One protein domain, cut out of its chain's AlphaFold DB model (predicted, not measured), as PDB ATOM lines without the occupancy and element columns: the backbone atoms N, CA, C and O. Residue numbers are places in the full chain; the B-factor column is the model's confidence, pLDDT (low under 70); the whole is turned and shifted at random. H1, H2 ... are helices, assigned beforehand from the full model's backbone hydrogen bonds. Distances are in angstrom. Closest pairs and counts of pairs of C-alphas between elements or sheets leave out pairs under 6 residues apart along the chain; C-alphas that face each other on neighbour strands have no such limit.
ATOM      1  N   ASN A   2     282.534 208.577 404.471       79.38
ATOM      2  CA  ASN A   2     282.366 209.989 404.099       79.38
ATOM      3  C   ASN A   2     283.367 210.886 404.863       79.38
ATOM      4  O   ASN A   2     283.376 210.849 406.095       79.38
ATOM      5  N   LYS A   3     284.222 211.639 404.155       79.56
ATOM      6  CA  LYS A   3     285.340 212.423 404.730       79.56
ATOM      7  C   LYS A   3     284.851 213.437 405.772       79.56
ATOM      8  O   LYS A   3     285.444 213.557 406.842       79.56
ATOM      9  N   ASP A   4     283.699 214.050 405.522       87.06
ATOM     10  CA  ASP A   4     283.081 215.033 406.421       87.06
ATOM     11  C   ASP A   4     282.672 214.411 407.760       87.06
ATOM     12  O   ASP A   4     282.839 215.011 408.821       87.06
ATOM     13  N   LYS A   5     282.210 213.153 407.739       92.12
ATOM     14  CA  LYS A   5     281.850 212.420 408.958       92.12
ATOM     15  C   LYS A   5     283.078 212.132 409.822       92.12
ATOM     16  O   LYS A   5     282.971 212.175 411.043       92.12
ATOM     17  N   GLN A   6     284.231 211.855 409.207       94.12
ATOM     18  CA  GLN A   6     285.483 211.636 409.938       94.12
ATOM     19  C   GLN A   6     285.978 212.927 410.589       94.12
ATOM     20  O   GLN A   6     286.325 212.913 411.765       94.12
ATOM     21  N   ILE A   7     285.950 214.042 409.852       95.25
ATOM     22  CA  ILE A   7     286.350 215.357 410.371       95.25
ATOM     23  C   ILE A   7     285.446 215.774 411.535       95.25
ATOM     24  O   ILE A   7     285.933 216.221 412.571       95.25
ATOM     25  N   LEU A   8     284.134 215.573 411.399       96.38
ATOM     26  CA  LEU A   8     283.179 215.877 412.456       96.38
ATOM     27  C   LEU A   8     283.418 215.030 413.715       96.38
ATOM     28  O   LEU A   8     283.418 215.556 414.826       96.38
ATOM     29  N   GLN A   9     283.660 213.726 413.554       97.19
ATOM     30  CA  GLN A   9     284.007 212.843 414.672       97.19
ATOM     31  C   GLN A   9     285.319 213.255 415.349       97.19
ATOM     32  O   GLN A   9     285.403 213.245 416.575       97.19
ATOM     33  N   GLU A  10     286.325 213.635 414.563       97.62
ATOM     34  CA  GLU A  10     287.615 214.114 415.060       97.62
ATOM     35  C   GLU A  10     287.453 215.405 415.878       97.62
ATOM     36  O   GLU A  10     287.970 215.488 416.991       97.62
ATOM     37  N   ALA A  11     286.655 216.365 415.400       97.56
ATOM     38  CA  ALA A  11     286.356 217.599 416.127       97.56
ATOM     39  C   ALA A  11     285.654 217.331 417.471       97.56
ATOM     40  O   ALA A  11     286.048 217.877 418.504       97.56
ATOM     41  N   TYR A  12     284.651 216.443 417.489       97.88
ATOM     42  CA  TYR A  12     283.987 216.056 418.737       97.88
ATOM     43  C   TYR A  12     284.934 215.364 419.709       97.88
ATOM     44  O   TYR A  12     284.894 215.656 420.903       97.88
ATOM     45  N   LYS A  13     285.799 214.473 419.210       97.69
ATOM     46  CA  LYS A  13     286.796 213.793 420.037       97.69
ATOM     47  C   LYS A  13     287.735 214.803 420.691       97.69
ATOM     48  O   LYS A  13     287.920 214.748 421.899       97.69
ATOM     49  N   LEU A  14     288.269 215.748 419.923       97.69
ATOM     50  CA  LEU A  14     289.168 216.786 420.431       97.69
ATOM     51  C   LEU A  14     288.515 217.638 421.527       97.69
ATOM     52  O   LEU A  14     289.113 217.827 422.587       97.69
ATOM     53  N   ARG A  15     287.269 218.081 421.312       97.12
ATOM     54  CA  ARG A  15     286.502 218.819 422.326       97.12
ATOM     55  C   ARG A  15     286.237 217.970 423.569       97.12
ATOM     56  O   ARG A  15     286.344 218.468 424.683       97.12
ATOM     57  N   PHE A  16     285.885 216.699 423.392       96.81
ATOM     58  CA  PHE A  16     285.688 215.776 424.507       96.81
ATOM     59  C   PHE A  16     286.975 215.612 425.322       96.81
ATOM     60  O   PHE A  16     286.926 215.718 426.544       96.81
ATOM     61  N   GLU A  17     288.120 215.410 424.664       96.56
ATOM     62  CA  GLU A  17     289.411 215.280 425.345       96.56
ATOM     63  C   GLU A  17     289.721 216.510 426.203       96.56
ATOM     64  O   GLU A  17     290.115 216.335 427.353       96.56
ATOM     65  N   TYR A  18     289.491 217.723 425.684       97.25
ATOM     66  CA  TYR A  18     289.715 218.967 426.430       97.25
ATOM     67  C   TYR A  18     288.979 218.961 427.778       97.25
ATOM     68  O   TYR A  18     289.608 219.078 428.824       97.25
ATOM     69  N   TYR A  19     287.661 218.735 427.766       95.06
ATOM     70  CA  TYR A  19     286.852 218.809 428.988       95.06
ATOM     71  C   TYR A  19     287.002 217.602 429.925       95.06
ATOM     72  O   TYR A  19     286.716 217.740 431.107       95.06
ATOM     73  N   ASN A  20     287.390 216.422 429.425       95.62
ATOM     74  CA  ASN A  20     287.377 215.189 430.230       95.62
ATOM     75  C   ASN A  20     288.765 214.722 430.677       95.62
ATOM     76  O   ASN A  20     288.876 214.042 431.693       95.62
ATOM     77  N   PHE A  21     289.820 215.029 429.919       96.19
ATOM     78  CA  PHE A  21     291.175 214.541 430.211       96.19
ATOM     79  C   PHE A  21     292.160 215.651 430.562       96.19
ATOM     80  O   PHE A  21     293.224 215.361 431.108       96.19
ATOM     81  N   TYR A  22     291.816 216.900 430.250       94.38
ATOM     82  CA  TYR A  22     292.681 218.057 430.455       94.38
ATOM     83  C   TYR A  22     292.085 219.081 431.427       94.38
ATOM     84  O   TYR A  22     292.494 220.237 431.413       94.38
ATOM     85  N   GLU A  23     291.180 218.655 432.312       88.88
ATOM     86  CA  GLU A  23     290.725 219.481 433.435       88.88
ATOM     87  C   GLU A  23     291.934 219.880 434.306       88.88
ATOM     88  O   GLU A  23     292.668 219.016 434.799       88.88
ATOM     89  N   ASN A  24     292.164 221.188 434.474       93.38
ATOM     90  CA  ASN A  24     293.349 221.792 435.111       93.38
ATOM     91  C   ASN A  24     294.677 221.609 434.346       93.38
ATOM     92  O   ASN A  24     295.755 221.853 434.898       93.38
ATOM     93  N   LYS A  25     294.628 221.143 433.095       96.12
ATOM     94  CA  LYS A  25     295.783 220.937 432.201       96.12
ATOM     95  C   LYS A  25     295.520 221.483 430.798       96.12
ATOM     96  O   LYS A  25     296.132 221.051 429.822       96.12
ATOM     97  N   GLU A  26     294.634 222.459 430.680       95.88
ATOM     98  CA  GLU A  26     294.233 223.093 429.427       95.88
ATOM     99  C   GLU A  26     295.447 223.583 428.606       95.88
ATOM    100  O   GLU A  26     295.490 223.317 427.399       95.88
ATOM    101  N   PRO A  27     296.501 224.187 429.210       97.56
ATOM    102  CA  PRO A  27     297.700 224.575 428.465       97.56
ATOM    103  C   PRO A  27     298.412 223.406 427.768       97.56
ATOM    104  O   PRO A  27     299.010 223.592 426.706       97.56
ATOM    105  N   GLU A  28     298.360 222.193 428.326       97.81
ATOM    106  CA  GLU A  28     298.945 221.000 427.704       97.81
ATOM    107  C   GLU A  28     298.159 220.588 426.455       97.81
ATOM    108  O   GLU A  28     298.761 220.258 425.430       97.81
ATOM    109  N   TRP A  29     296.824 220.662 426.509       98.06
ATOM    110  CA  TRP A  29     295.964 220.385 425.359       98.06
ATOM    111  C   TRP A  29     296.240 221.371 424.221       98.06
ATOM    112  O   TRP A  29     296.467 220.954 423.081       98.06
ATOM    113  N   HIS A  30     296.314 222.670 424.538       97.94
ATOM    114  CA  HIS A  30     296.641 223.702 423.555       97.94
ATOM    115  C   HIS A  30     298.019 223.468 422.935       97.94
ATOM    116  O   HIS A  30     298.158 223.469 421.715       97.94
ATOM    117  N   ASN A  31     299.039 223.182 423.744       97.94
ATOM    118  CA  ASN A  31     300.380 222.905 423.229       97.94
ATOM    119  C   ASN A  31     300.438 221.664 422.332       97.94
ATOM    120  O   ASN A  31     301.159 221.677 421.331       97.94
ATOM    121  N   LYS A  32     299.678 220.618 422.670       97.81
ATOM    122  CA  LYS A  32     299.598 219.376 421.897       97.81
ATOM    123  C   LYS A  32     298.917 219.581 420.545       97.81
ATOM    124  O   LYS A  32     299.379 219.026 419.550       97.81
ATOM    125  N   TYR A  33     297.838 220.364 420.501       97.88
ATOM    126  CA  TYR A  33     296.974 220.466 419.323       97.88
ATOM    127  C   TYR A  33     297.048 221.794 418.564       97.88
ATOM    128  O   TYR A  33     296.419 221.880 417.519       97.88
ATOM    129  N   LYS A  34     297.846 222.785 418.979       97.19
ATOM    130  CA  LYS A  34     297.971 224.096 418.295       97.19
ATOM    131  C   LYS A  34     298.248 224.045 416.786       97.19
ATOM    132  O   LYS A  34     297.906 224.977 416.078       97.19
ATOM    133  N   ASN A  35     298.866 222.969 416.294       97.31
ATOM    134  CA  ASN A  35     299.166 222.775 414.868       97.31
ATOM    135  C   ASN A  35     298.152 221.858 414.157       97.31
ATOM    136  O   ASN A  35     298.342 221.484 413.000       97.31
ATOM    137  N   HIS A  36     297.105 221.418 414.853       96.81
ATOM    138  CA  HIS A  36     296.077 220.549 414.304       96.81
ATOM    139  C   HIS A  36     295.140 221.353 413.392       96.81
ATOM    140  O   HIS A  36     294.656 222.407 413.779       96.81
ATOM    141  N   LYS A  37     294.788 220.820 412.216       95.56
ATOM    142  CA  LYS A  37     293.909 221.492 411.229       95.56
ATOM    143  C   LYS A  37     292.533 221.927 411.778       95.56
ATOM    144  O   LYS A  37     291.869 222.760 411.182       95.56
ATOM    145  N   LEU A  38     292.072 221.293 412.862       96.94
ATOM    146  CA  LEU A  38     290.781 221.573 413.513       96.94
ATOM    147  C   LEU A  38     290.926 222.411 414.787       96.94
ATOM    148  O   LEU A  38     289.933 222.614 415.472       96.94
ATOM    149  N   TYR A  39     292.144 222.827 415.140       97.56
ATOM    150  CA  TYR A  39     292.428 223.485 416.410       97.56
ATOM    151  C   TYR A  39     291.547 224.716 416.620       97.56
ATOM    152  O   TYR A  39     290.775 224.741 417.574       97.56
ATOM    153  N   ASP A  40     291.585 225.664 415.683       97.62
ATOM    154  CA  ASP A  40     290.829 226.916 415.792       97.62
ATOM    155  C   ASP A  40     289.319 226.666 415.867       97.62
ATOM    156  O   ASP A  40     288.626 227.259 416.689       97.62
ATOM    157  N   ILE A  41     288.815 225.710 415.078       97.62
ATOM    158  CA  ILE A  41     287.403 225.312 415.097       97.62
ATOM    159  C   ILE A  41     286.997 224.723 416.453       97.62
ATOM    160  O   ILE A  41     285.930 225.040 416.977       97.62
ATOM    161  N   VAL A  42     287.826 223.849 417.026       97.38
ATOM    162  CA  VAL A  42     287.534 223.229 418.324       97.38
ATOM    163  C   VAL A  42     287.609 224.265 419.441       97.38
ATOM    164  O   VAL A  42     286.734 224.253 420.303       97.38
ATOM    165  N   VAL A  43     288.580 225.181 419.403       97.75
ATOM    166  CA  VAL A  43     288.683 226.281 420.371       97.75
ATOM    167  C   VAL A  43     287.456 227.191 420.295       97.75
ATOM    168  O   VAL A  43     286.836 227.437 421.324       97.75
ATOM    169  N   GLU A  44     287.033 227.605 419.097       97.69
ATOM    170  CA  GLU A  44     285.805 228.400 418.916       97.69
ATOM    171  C   GLU A  44     284.564 227.658 419.452       97.69
ATOM    172  O   GLU A  44     283.645 228.246 420.016       97.69
ATOM    173  N   SER A  45     284.541 226.327 419.352       97.38
ATOM    174  CA  SER A  45     283.434 225.513 419.861       97.38
ATOM    175  C   SER A  45     283.282 225.516 421.394       97.38
ATOM    176  O   SER A  45     282.280 225.002 421.913       97.38
ATOM    177  N   PHE A  46     284.267 226.036 422.134       96.38
ATOM    178  CA  PHE A  46     284.211 226.155 423.594       96.38
ATOM    179  C   PHE A  46     283.298 227.297 424.056       96.38
ATOM    180  O   PHE A  46     282.795 227.236 425.177       96.38
ATOM    181  N   ASP A  47     282.995 228.258 423.178       97.50
ATOM    182  CA  ASP A  47     282.069 229.367 423.456       97.50
ATOM    183  C   ASP A  47     280.591 228.934 423.460       97.50
ATOM    184  O   ASP A  47     279.703 229.690 423.856       97.50
ATOM    185  N   TYR A  48     280.312 227.697 423.040       97.00
ATOM    186  CA  TYR A  48     278.966 227.142 422.929       97.00
ATOM    187  C   TYR A  48     278.708 226.058 423.971       97.00
ATOM    188  O   TYR A  48     279.598 225.288 424.360       97.00
ATOM    189  N   LYS A  49     277.446 225.937 424.394       95.44
ATOM    190  CA  LYS A  49     277.049 224.932 425.381       95.44
ATOM    191  C   LYS A  49     277.084 223.529 424.781       95.44
ATOM    192  O   LYS A  49     276.905 223.318 423.582       95.44
ATOM    193  N   TYR A  50     277.246 222.531 425.648       91.06
ATOM    194  CA  TYR A  50     277.282 221.124 425.239       91.06
ATOM    195  C   TYR A  50     276.029 220.690 424.457       91.06
ATOM    196  O   TYR A  50     276.142 219.964 423.477       91.06
ATOM    197  N   ASN A  51     274.839 221.164 424.834       95.12
ATOM    198  CA  ASN A  51     273.592 220.834 424.134       95.12
ATOM    199  C   ASN A  51     273.479 221.469 422.734       95.12
ATOM    200  O   ASN A  51     272.663 221.022 421.932       95.12
ATOM    201  N   GLU A  52     274.292 222.478 422.421       96.81
ATOM    202  CA  GLU A  52     274.310 223.159 421.120       96.81
ATOM    203  C   GLU A  52     275.351 222.551 420.170       96.81
ATOM    204  O   GLU A  52     275.268 222.723 418.950       96.81
ATOM    205  N   ILE A  53     276.309 221.785 420.705       95.62
ATOM    206  CA  ILE A  53     277.488 221.342 419.956       95.62
ATOM    207  C   ILE A  53     277.147 220.468 418.747       95.62
ATOM    208  O   ILE A  53     277.816 220.562 417.721       95.62
ATOM    209  N   GLY A  54     276.069 219.682 418.842       94.69
ATOM    210  CA  GLY A  54     275.577 218.830 417.758       94.69
ATOM    211  C   GLY A  54     275.185 219.610 416.498       94.69
ATOM    212  O   GLY A  54     275.288 219.092 415.387       94.69
ATOM    213  N   ILE A  55     274.753 220.862 416.676       96.44
ATOM    214  CA  ILE A  55     274.310 221.764 415.607       96.44
ATOM    215  C   ILE A  55     275.438 222.720 415.210       96.44
ATOM    216  O   ILE A  55     275.588 223.039 414.029       96.44
ATOM    217  N   ILE A  56     276.224 223.193 416.180       97.19
ATOM    218  CA  ILE A  56     277.262 224.201 415.957       97.19
ATOM    219  C   ILE A  56     278.514 223.606 415.313       97.19
ATOM    220  O   ILE A  56     279.020 224.187 414.356       97.19
ATOM    221  N   MET A  57     278.989 222.436 415.754       96.81
ATOM    222  CA  MET A  57     280.243 221.865 415.242       96.81
ATOM    223  C   MET A  57     280.230 221.658 413.713       96.81
ATOM    224  O   MET A  57     281.183 222.083 413.061       96.81
ATOM    225  N   PRO A  58     279.162 221.106 413.092       96.50
ATOM    226  CA  PRO A  58     279.085 221.022 411.632       96.50
ATOM    227  C   PRO A  58     279.123 222.390 410.937       96.50
ATOM    228  O   PRO A  58     279.742 222.520 409.884       96.50
ATOM    229  N   LYS A  59     278.492 223.421 411.523       96.12
ATOM    230  CA  LYS A  59     278.494 224.788 410.970       96.12
ATOM    231  C   LYS A  59     279.886 225.411 411.021       96.12
ATOM    232  O   LYS A  59     280.303 226.022 410.044       96.12
ATOM    233  N   LEU A  60     280.603 225.235 412.132       96.19
ATOM    234  CA  LEU A  60     281.975 225.723 412.273       96.19
ATOM    235  C   LEU A  60     282.915 225.032 411.281       96.19
ATOM    236  O   LEU A  60     283.694 225.699 410.611       96.19
ATOM    237  N   LEU A  61     282.789 223.713 411.115       95.62
ATOM    238  CA  LEU A  61     283.579 222.958 410.137       95.62
ATOM    239  C   LEU A  61     283.329 223.396 408.688       95.62
ATOM    240  O   LEU A  61     284.229 223.271 407.864       95.62
TER     241      LEU A  61
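What this domain is: This is residues 2 to 61 of the 65 residues of an uncharacterized protein of Arcobacter sp. L (UniProt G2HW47). A helical hairpin, H3 and H4, packs across one side of long H1, and short H2 folds back beside Tyr 18. The printed part has 60 residues with four named helices, H1 H2 H3 H4, and is all helix. It is compact, radius of gyration of the C-alphas 11.1 A, spanning 32 by 24 by 16 A.

Where its parts are: H1, residues 3 to 21, runs 26.2 A from C-alpha 3 at (285.340, 212.423, 404.730). H2 is residues 26 to 33, H3 residues 39 to 47. H4, residues 50 to 61, ends at C-alpha 61 (283.579, 222.958, 410.137).

How they stand to each other: H1 touches H3 with residues 11 to 15 alone, closest C-alphas Arg 15 and Val 42, 6.0 A. H4 touches H1 with residues 57 to 61 alone, at 44 degrees, steep. H3 and H4 touch at 34.9 degrees, only just shallow. H2 is close to H1 but not clearly touching. Every O i to N i+4 pair is within hydrogen-bond range in H1 and H2, 3 of 5 in H3, 4 of 8 in H4.

The domain as a whole: The farthest C-alphas, Asn 2 and Asn 24, are 35.0 A apart. The printed part has no cut, its links are tight, and no printed residue is under 70.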